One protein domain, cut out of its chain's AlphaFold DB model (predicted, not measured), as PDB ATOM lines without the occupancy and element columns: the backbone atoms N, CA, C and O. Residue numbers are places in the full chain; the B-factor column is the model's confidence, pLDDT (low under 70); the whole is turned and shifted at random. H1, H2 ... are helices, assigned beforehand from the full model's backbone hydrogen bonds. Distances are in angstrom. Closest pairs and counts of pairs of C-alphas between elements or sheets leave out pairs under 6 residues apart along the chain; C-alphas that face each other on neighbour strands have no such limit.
ATOM      1  N   PHE A  12     186.793 108.919 134.528       69.94
ATOM      2  CA  PHE A  12     186.049 107.750 134.997       69.94
ATOM      3  C   PHE A  12     186.418 106.448 134.272       69.94
ATOM      4  O   PHE A  12     186.360 105.384 134.879       69.94
ATOM      5  N   SER A  13     186.801 106.493 132.986       76.62
ATOM      6  CA  SER A  13     187.215 105.276 132.274       76.62
ATOM      7  C   SER A  13     188.633 104.863 132.641       76.62
ATOM      8  O   SER A  13     188.910 103.672 132.726       76.62
ATOM      9  N   ALA A  14     189.524 105.831 132.879       81.00
ATOM     10  CA  ALA A  14     190.880 105.549 133.339       81.00
ATOM     11  C   ALA A  14     190.870 104.922 134.744       81.00
ATOM     12  O   ALA A  14     191.528 103.909 134.964       81.00
ATOM     13  N   GLU A  15     190.061 105.470 135.657       83.56
ATOM     14  CA  GLU A  15     189.865 104.918 137.002       83.56
ATOM     15  C   GLU A  15     189.234 103.520 136.953       83.56
ATOM     16  O   GLU A  15     189.758 102.590 137.557       83.56
ATOM     17  N   ALA A  16     188.183 103.320 136.149       83.00
ATOM     18  CA  ALA A  16     187.546 102.009 136.017       83.00
ATOM     19  C   ALA A  16     188.489 100.933 135.449       83.00
ATOM     20  O   ALA A  16     188.450  99.783 135.890       83.00
ATOM     21  N   VAL A  17     189.346 101.285 134.483       84.50
ATOM     22  CA  VAL A  17     190.368 100.367 133.953       84.50
ATOM     23  C   VAL A  17     191.414 100.061 135.021       84.50
ATOM     24  O   VAL A  17     191.780  98.901 135.188       84.50
ATOM     25  N   GLN A  18     191.853 101.066 135.780       86.31
ATOM     26  CA  GLN A  18     192.804 100.878 136.872       86.31
ATOM     27  C   GLN A  18     192.242  99.968 137.973       86.31
ATOM     28  O   GLN A  18     192.943  99.064 138.432       86.31
ATOM     29  N   ASP A  19     190.985 100.163 138.366       83.81
ATOM     30  CA  ASP A  19     190.301  99.326 139.352       83.81
ATOM     31  C   ASP A  19     190.112  97.898 138.836       83.81
ATOM     32  O   ASP A  19     190.344  96.933 139.567       83.81
ATOM     33  N   HIS A  20     189.754  97.746 137.558       85.31
ATOM     34  CA  HIS A  20     189.627  96.437 136.929       85.31
ATOM     35  C   HIS A  20     190.970  95.699 136.872       85.31
ATOM     36  O   HIS A  20     191.044  94.526 137.241       85.31
ATOM     37  N   GLU A  21     192.045  96.381 136.472       86.69
ATOM     38  CA  GLU A  21     193.396  95.819 136.507       86.69
ATOM     39  C   GLU A  21     193.828  95.467 137.931       86.69
ATOM     40  O   GLU A  21     194.470  94.437 138.142       86.69
ATOM     41  N   TYR A  22     193.481  96.300 138.914       83.75
ATOM     42  CA  TYR A  22     193.755  96.022 140.318       83.75
ATOM     43  C   TYR A  22     193.047  94.737 140.759       83.75
ATOM     44  O   TYR A  22     193.711  93.830 141.255       83.75
ATOM     45  N   MET A  23     191.745  94.593 140.500       83.06
ATOM     46  CA  MET A  23     190.994  93.368 140.807       83.06
ATOM     47  C   MET A  23     191.568  92.140 140.093       83.06
ATOM     48  O   MET A  23     191.777  91.101 140.719       83.06
ATOM     49  N   ALA A  24     191.900  92.263 138.806       84.75
ATOM     50  CA  ALA A  24     192.449  91.170 138.009       84.75
ATOM     51  C   ALA A  24     193.814  90.674 138.518       84.75
ATOM     52  O   ALA A  24     194.114  89.487 138.403       84.75
ATOM     53  N   ARG A  25     194.640  91.549 139.111       82.06
ATOM     54  CA  ARG A  25     195.939  91.157 139.696       82.06
ATOM     55  C   ARG A  25     195.793  90.252 140.914       82.06
ATOM     56  O   ARG A  25     196.660  89.407 141.135       82.06
ATOM     57  N   TYR A  26     194.744  90.455 141.707       75.50
ATOM     58  CA  TYR A  26     194.478  89.658 142.905       75.50
ATOM     59  C   TYR A  26     193.562  88.464 142.637       75.50
ATOM     60  O   TYR A  26     193.585  87.517 143.422       75.50
ATOM     61  N   ALA A  27     192.837  88.468 141.514       73.75
ATOM     62  CA  ALA A  27     191.978  87.370 141.097       73.75
ATOM     63  C   ALA A  27     192.760  86.044 141.048       73.75
ATOM     64  O   ALA A  27     193.681  85.860 140.249       73.75
ATOM     65  N   GLY A  28     192.392  85.114 141.931       68.00
ATOM     66  CA  GLY A  28     193.017  83.791 142.029       68.00
ATOM     67  C   GLY A  28     194.303  83.737 142.861       68.00
ATOM     68  O   GLY A  28     194.909  82.669 142.967       68.00
ATOM     69  N   GLN A  29     194.730  84.839 143.486       70.88
ATOM     70  CA  GLN A  29     195.790  84.785 144.490       70.88
ATOM     71  C   GLN A  29     195.278  84.142 145.784       70.88
ATOM     72  O   GLN A  29     194.175  84.410 146.249       70.88
ATOM     73  N   ARG A  30     196.151  83.383 146.456       66.69
ATOM     74  CA  ARG A  30     195.913  82.836 147.806       66.69
ATOM     75  C   ARG A  30     195.775  83.921 148.888       66.69
ATOM     76  O   ARG A  30     195.711  83.599 150.055       66.69
ATOM     77  N   ASN A  31     195.803  85.209 148.572       68.06
ATOM     78  CA  ASN A  31     195.543  86.277 149.539       68.06
ATOM     79  C   ASN A  31     194.712  87.380 148.880       68.06
ATOM     80  O   ASN A  31     195.049  88.560 148.962       68.06
ATOM     81  N   ASP A  32     193.674  86.967 148.158       74.38
ATOM     82  CA  ASP A  32     192.750  87.875 147.496       74.38
ATOM     83  C   ASP A  32     192.002  88.727 148.548       74.38
ATOM     84  O   ASP A  32     191.307  88.169 149.401       74.38
ATOM     85  N   PRO A  33     192.141  90.068 148.542       73.56
ATOM     86  CA  PRO A  33     191.447  90.944 149.482       73.56
ATOM     87  C   PRO A  33     189.939  91.054 149.204       73.56
ATOM     88  O   PRO A  33     189.219  91.616 150.030       73.56
ATOM     89  N   PHE A  34     189.457  90.555 148.061       75.75
ATOM     90  CA  PHE A  34     188.045  90.578 147.671       75.75
ATOM     91  C   PHE A  34     187.274  89.326 148.103       75.75
ATOM     92  O   PHE A  34     186.046  89.304 148.010       75.75
ATOM     93  N   ILE A  35     187.965  88.297 148.600       75.88
ATOM     94  CA  ILE A  35     187.351  87.061 149.086       75.88
ATOM     95  C   ILE A  35     187.440  87.038 150.611       75.88
ATOM     96  O   ILE A  35     188.526  86.986 151.182       75.88
ATOM     97  N   ALA A  36     186.281  87.048 151.268       74.88
ATOM     98  CA  ALA A  36     186.182  86.797 152.700       74.88
ATOM     99  C   ALA A  36     186.012  85.293 152.944       74.88
ATOM    100  O   ALA A  36     185.133  84.666 152.346       74.88
ATOM    101  N   SER A  37     186.819  84.716 153.834       75.56
ATOM    102  CA  SER A  37     186.758  83.281 154.137       75.56
ATOM    103  C   SER A  37     186.871  82.995 155.628       75.56
ATOM    104  O   SER A  37     187.756  83.506 156.302       75.56
ATOM    105  N   SER A  38     186.029  82.098 156.152       72.88
ATOM    106  CA  SER A  38     186.134  81.613 157.539       72.88
ATOM    107  C   SER A  38     187.401  80.786 157.802       72.88
ATOM    108  O   SER A  38     187.720  80.495 158.955       72.88
ATOM    109  N   GLU A  39     188.144  80.416 156.759       75.00
ATOM    110  CA  GLU A  39     189.440  79.748 156.878       75.00
ATOM    111  C   GLU A  39     190.580  80.739 157.206       75.00
ATOM    112  O   GLU A  39     191.666  80.315 157.603       75.00
ATOM    113  N   ARG A  40     190.347  82.054 157.083       75.62
ATOM    114  CA  ARG A  40     191.285  83.111 157.487       75.62
ATOM    115  C   ARG A  40     190.986  83.549 158.920       75.62
ATOM    116  O   ARG A  40     189.839  83.872 159.227       75.62
ATOM    117  N   ILE A  41     191.991  83.628 159.803       75.44
ATOM    118  CA  ILE A  41     191.749  83.894 161.240       75.44
ATOM    119  C   ILE A  41     190.979  85.199 161.467       75.44
ATOM    120  O   ILE A  41     190.054  85.246 162.279       75.44
ATOM    121  N   HIS A  42     191.353  86.266 160.759       75.69
ATOM    122  CA  HIS A  42     190.752  87.585 160.973       75.69
ATOM    123  C   HIS A  42     189.287  87.646 160.522       75.69
ATOM    124  O   HIS A  42     188.441  88.208 161.217       75.69
ATOM    125  N   ASP A  43     188.990  87.026 159.386       78.38
ATOM    126  CA  ASP A  43     187.648  86.979 158.816       78.38
ATOM    127  C   ASP A  43     186.753  86.064 159.649       78.38
ATOM    128  O   ASP A  43     185.629  86.441 159.967       78.38
ATOM    129  N   ASN A  44     187.269  84.911 160.093       79.81
ATOM    130  CA  ASN A  44     186.572  84.017 161.017       79.81
ATOM    131  C   ASN A  44     186.189  84.741 162.309       79.81
ATOM    132  O   ASN A  44     185.035  84.688 162.724       79.81
ATOM    133  N   TYR A  45     187.125  85.481 162.911       82.50
ATOM    134  CA  TYR A  45     186.847  86.257 164.115       82.50
ATOM    135  C   TYR A  45     185.708  87.269 163.903       82.50
ATOM    136  O   TYR A  45     184.804  87.365 164.735       82.50
ATOM    137  N   LEU A  46     185.725  88.009 162.789       83.00
ATOM    138  CA  LEU A  46     184.673  88.976 162.466       83.00
ATOM    139  C   LEU A  46     183.328  88.296 162.183       83.00
ATOM    140  O   LEU A  46     182.309  88.718 162.733       83.00
ATOM    141  N   LEU A  47     183.328  87.229 161.383       82.75
ATOM    142  CA  LEU A  47     182.137  86.438 161.076       82.75
ATOM    143  C   LEU A  47     181.529  85.851 162.351       82.75
ATOM    144  O   LEU A  47     180.337  86.022 162.591       82.75
ATOM    145  N   MET A  48     182.348  85.248 163.215       82.81
ATOM    146  CA  MET A  48     181.919  84.694 164.499       82.81
ATOM    147  C   MET A  48     181.339  85.784 165.402       82.81
ATOM    148  O   MET A  48     180.287  85.588 166.011       82.81
ATOM    149  N   ARG A  49     181.981  86.957 165.471       85.31
ATOM    150  CA  ARG A  49     181.496  88.088 166.271       85.31
ATOM    151  C   ARG A  49     180.111  88.549 165.824       85.31
ATOM    152  O   ARG A  49     179.248  88.780 166.672       85.31
ATOM    153  N   GLU A  50     179.898  88.694 164.520       85.62
ATOM    154  CA  GLU A  50     178.605  89.131 163.987       85.62
ATOM    155  C   GLU A  50     177.543  88.034 164.119       85.62
ATOM    156  O   GLU A  50     176.438  88.306 164.578       85.62
ATOM    157  N   MET A  51     177.880  86.771 163.855       82.81
ATOM    158  CA  MET A  51     176.985  85.632 164.091       82.81
ATOM    159  C   MET A  51     176.532  85.539 165.555       82.81
ATOM    160  O   MET A  51     175.339  85.381 165.822       82.81
ATOM    161  N   THR A  52     177.451  85.741 166.504       85.38
ATOM    162  CA  THR A  52     177.137  85.760 167.944       85.38
ATOM    163  C   THR A  52     176.144  86.873 168.291       85.38
ATOM    164  O   THR A  52     175.260  86.674 169.125       85.38
ATOM    165  N   ARG A  53     176.213  88.031 167.618       86.38
ATOM    166  CA  ARG A  53     175.244  89.127 167.800       86.38
ATOM    167  C   ARG A  53     173.825  88.730 167.369       86.38
ATOM    168  O   ARG A  53     172.863  89.218 167.955       86.38
ATOM    169  N   TYR A  54     173.696  87.824 166.403       84.69
ATOM    170  CA  TYR A  54     172.419  87.250 165.959       84.69
ATOM    171  C   TYR A  54     172.039  85.954 166.699       84.69
ATOM    172  O   TYR A  54     171.107  85.262 166.291       84.69
ATOM    173  N   GLY A  55     172.736  85.620 167.792       84.69
ATOM    174  CA  GLY A  55     172.441  84.450 168.623       84.69
ATOM    175  C   GLY A  55     172.903  83.116 168.031       84.69
ATOM    176  O   GLY A  55     172.439  82.068 168.475       84.69
ATOM    177  N   LYS A  56     173.790  83.140 167.031       83.19
ATOM    178  CA  LYS A  56     174.416  81.943 166.459       83.19
ATOM    179  C   LYS A  56     175.709  81.610 167.196       83.19
ATOM    180  O   LYS A  56     176.471  82.505 167.555       83.19
ATOM    181  N   THR A  57     175.948  80.323 167.417       83.19
ATOM    182  CA  THR A  57     177.075  79.824 168.222       83.19
ATOM    183  C   THR A  57     178.127  79.160 167.334       83.19
ATOM    184  O   THR A  57     177.859  78.815 166.186       83.19
ATOM    185  N   ALA A  58     179.324  78.913 167.869       74.75
ATOM    186  CA  ALA A  58     180.380  78.180 167.168       74.75
ATOM    187  C   ALA A  58     179.927  76.801 166.640       74.75
ATOM    188  O   ALA A  58     180.392  76.369 165.595       74.75
ATOM    189  N   SER A  59     178.976  76.135 167.304       78.81
ATOM    190  CA  SER A  59     178.376  74.885 166.817       78.81
ATOM    191  C   SER A  59     177.580  75.059 165.520       78.81
ATOM    192  O   SER A  59     177.609  74.182 164.663       78.81
ATOM    193  N   ASP A  60     176.899  76.196 165.350       79.44
ATOM    194  CA  ASP A  60     176.180  76.511 164.112       79.44
ATOM    195  C   ASP A  60     177.170  76.759 162.967       79.44
ATOM    196  O   ASP A  60     176.905  76.397 161.825       79.44
ATOM    197  N   MET A  61     178.341  77.329 163.278       72.69
ATOM    198  CA  MET A  61     179.428  77.514 162.316       72.69
ATOM    199  C   MET A  61     179.935  76.173 161.777       72.69
ATOM    200  O   MET A  61     180.141  76.053 160.573       72.69
ATOM    201  N   GLU A  62     180.107  75.164 162.635       75.56
ATOM    202  CA  GLU A  62     180.511  73.821 162.190       75.56
ATOM    203  C   GLU A  62     179.478  73.209 161.234       75.56
ATOM    204  O   GLU A  62     179.861  72.629 160.223       75.56
ATOM    205  N   ALA A  63     178.181  73.427 161.475       79.19
ATOM    206  CA  ALA A  63     177.135  73.003 160.542       79.19
ATOM    207  C   ALA A  63     177.208  73.753 159.197       79.19
ATOM    208  O   ALA A  63     176.971  73.167 158.143       79.19
ATOM    209  N   PHE A  64     177.580  75.038 159.199       75.44
ATOM    210  CA  PHE A  64     177.777  75.801 157.960       75.44
ATOM    211  C   PHE A  64     179.031  75.388 157.182       75.44
ATOM    212  O   PHE A  64     179.060  75.550 155.960       75.44
ATOM    213  N   LYS A  65     180.050  74.831 157.849       73.81
ATOM    214  CA  LYS A  65     181.262  74.346 157.174       73.81
ATOM    215  C   LYS A  65     180.980  73.191 156.220       73.81
ATOM    216  O   LYS A  65     181.652  73.104 155.200       73.81
ATOM    217  N   GLU A  66     179.983  72.349 156.497       75.00
ATOM    218  CA  GLU A  66     179.637  71.217 155.625       75.00
ATOM    219  C   GLU A  66     179.207  71.655 154.213       75.00
ATOM    220  O   GLU A  66     179.417  70.922 153.250       75.00
ATOM    221  N   GLY A  67     178.642  72.860 154.076       75.56
ATOM    222  CA  GLY A  67     178.260  73.448 152.788       75.56
ATOM    223  C   GLY A  67     179.246  74.484 152.244       75.56
ATOM    224  O   GLY A  67     178.977  75.088 151.204       75.56
TER     225      GLY A  67
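What this domain is: This is residues 12 to 67 of the 176 residues of an uncharacterized protein of Aspergillus flavus (strain ATCC 200026 / FGSC A1120 / IAM 13836 / NRRL 3357 / JCM 12722 / SRRC 167) (UniProt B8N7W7). One helix, H1, sticks out at one end with residues 12 to 22 standing free, and a long winding stretch without a named element, residues 27 to 40, joins it to a loose corner of two shorter helices, H2 and H3, at the other end. H2 and H3 are near each other, but no two of the three helices clearly touch. The printed part has 56 residues with three named helices in the order H1, H2, H3 and no named strand; its class is all helix. It is extended, with a radius of gyration of the C-alphas of 16.0 A, and spans 46 by 22 by 19 A.

Where its parts are: H1 is residues 12 to 26, 21.5 A from first to last C-alpha, and begins with C-alpha 12 at (186.049, 107.750, 134.997). H2 is residues 41 to 53, 18.5 A long in the same sense, with C-alpha 41 at (191.749, 83.894, 161.240). H3 is residues 58 to 65, 10.7 A from first to last C-alpha, and ends with C-alpha 65 at (181.262, 74.346, 157.174).

How they stand to each other: H1 is apart from H2 and from H3. H2 and H3 are close but not clearly touching, with 2 pairs of C-alphas within 8 A; their closest C-alphas, those of Met 48 and Ala 58, are 7.2 A apart. They run opposite ways at a steep tilt of 62 degrees. Each O i to N i+4 pair is within hydrogen-bond range in H2 and H3, and 10 of 11 are in H1.

The domain as a whole: The two C-alphas farthest apart are those of Ala 14 and Ser 59, at 47.1 A. The printed part has no cut. The link from H1 to H2, 14 residues, is long, and the link from H2 to H3, 4 residues, is tight. The mean pLDDT of the printed part is 78.8, and residues 12, 28 and 30 to 31 are under 70.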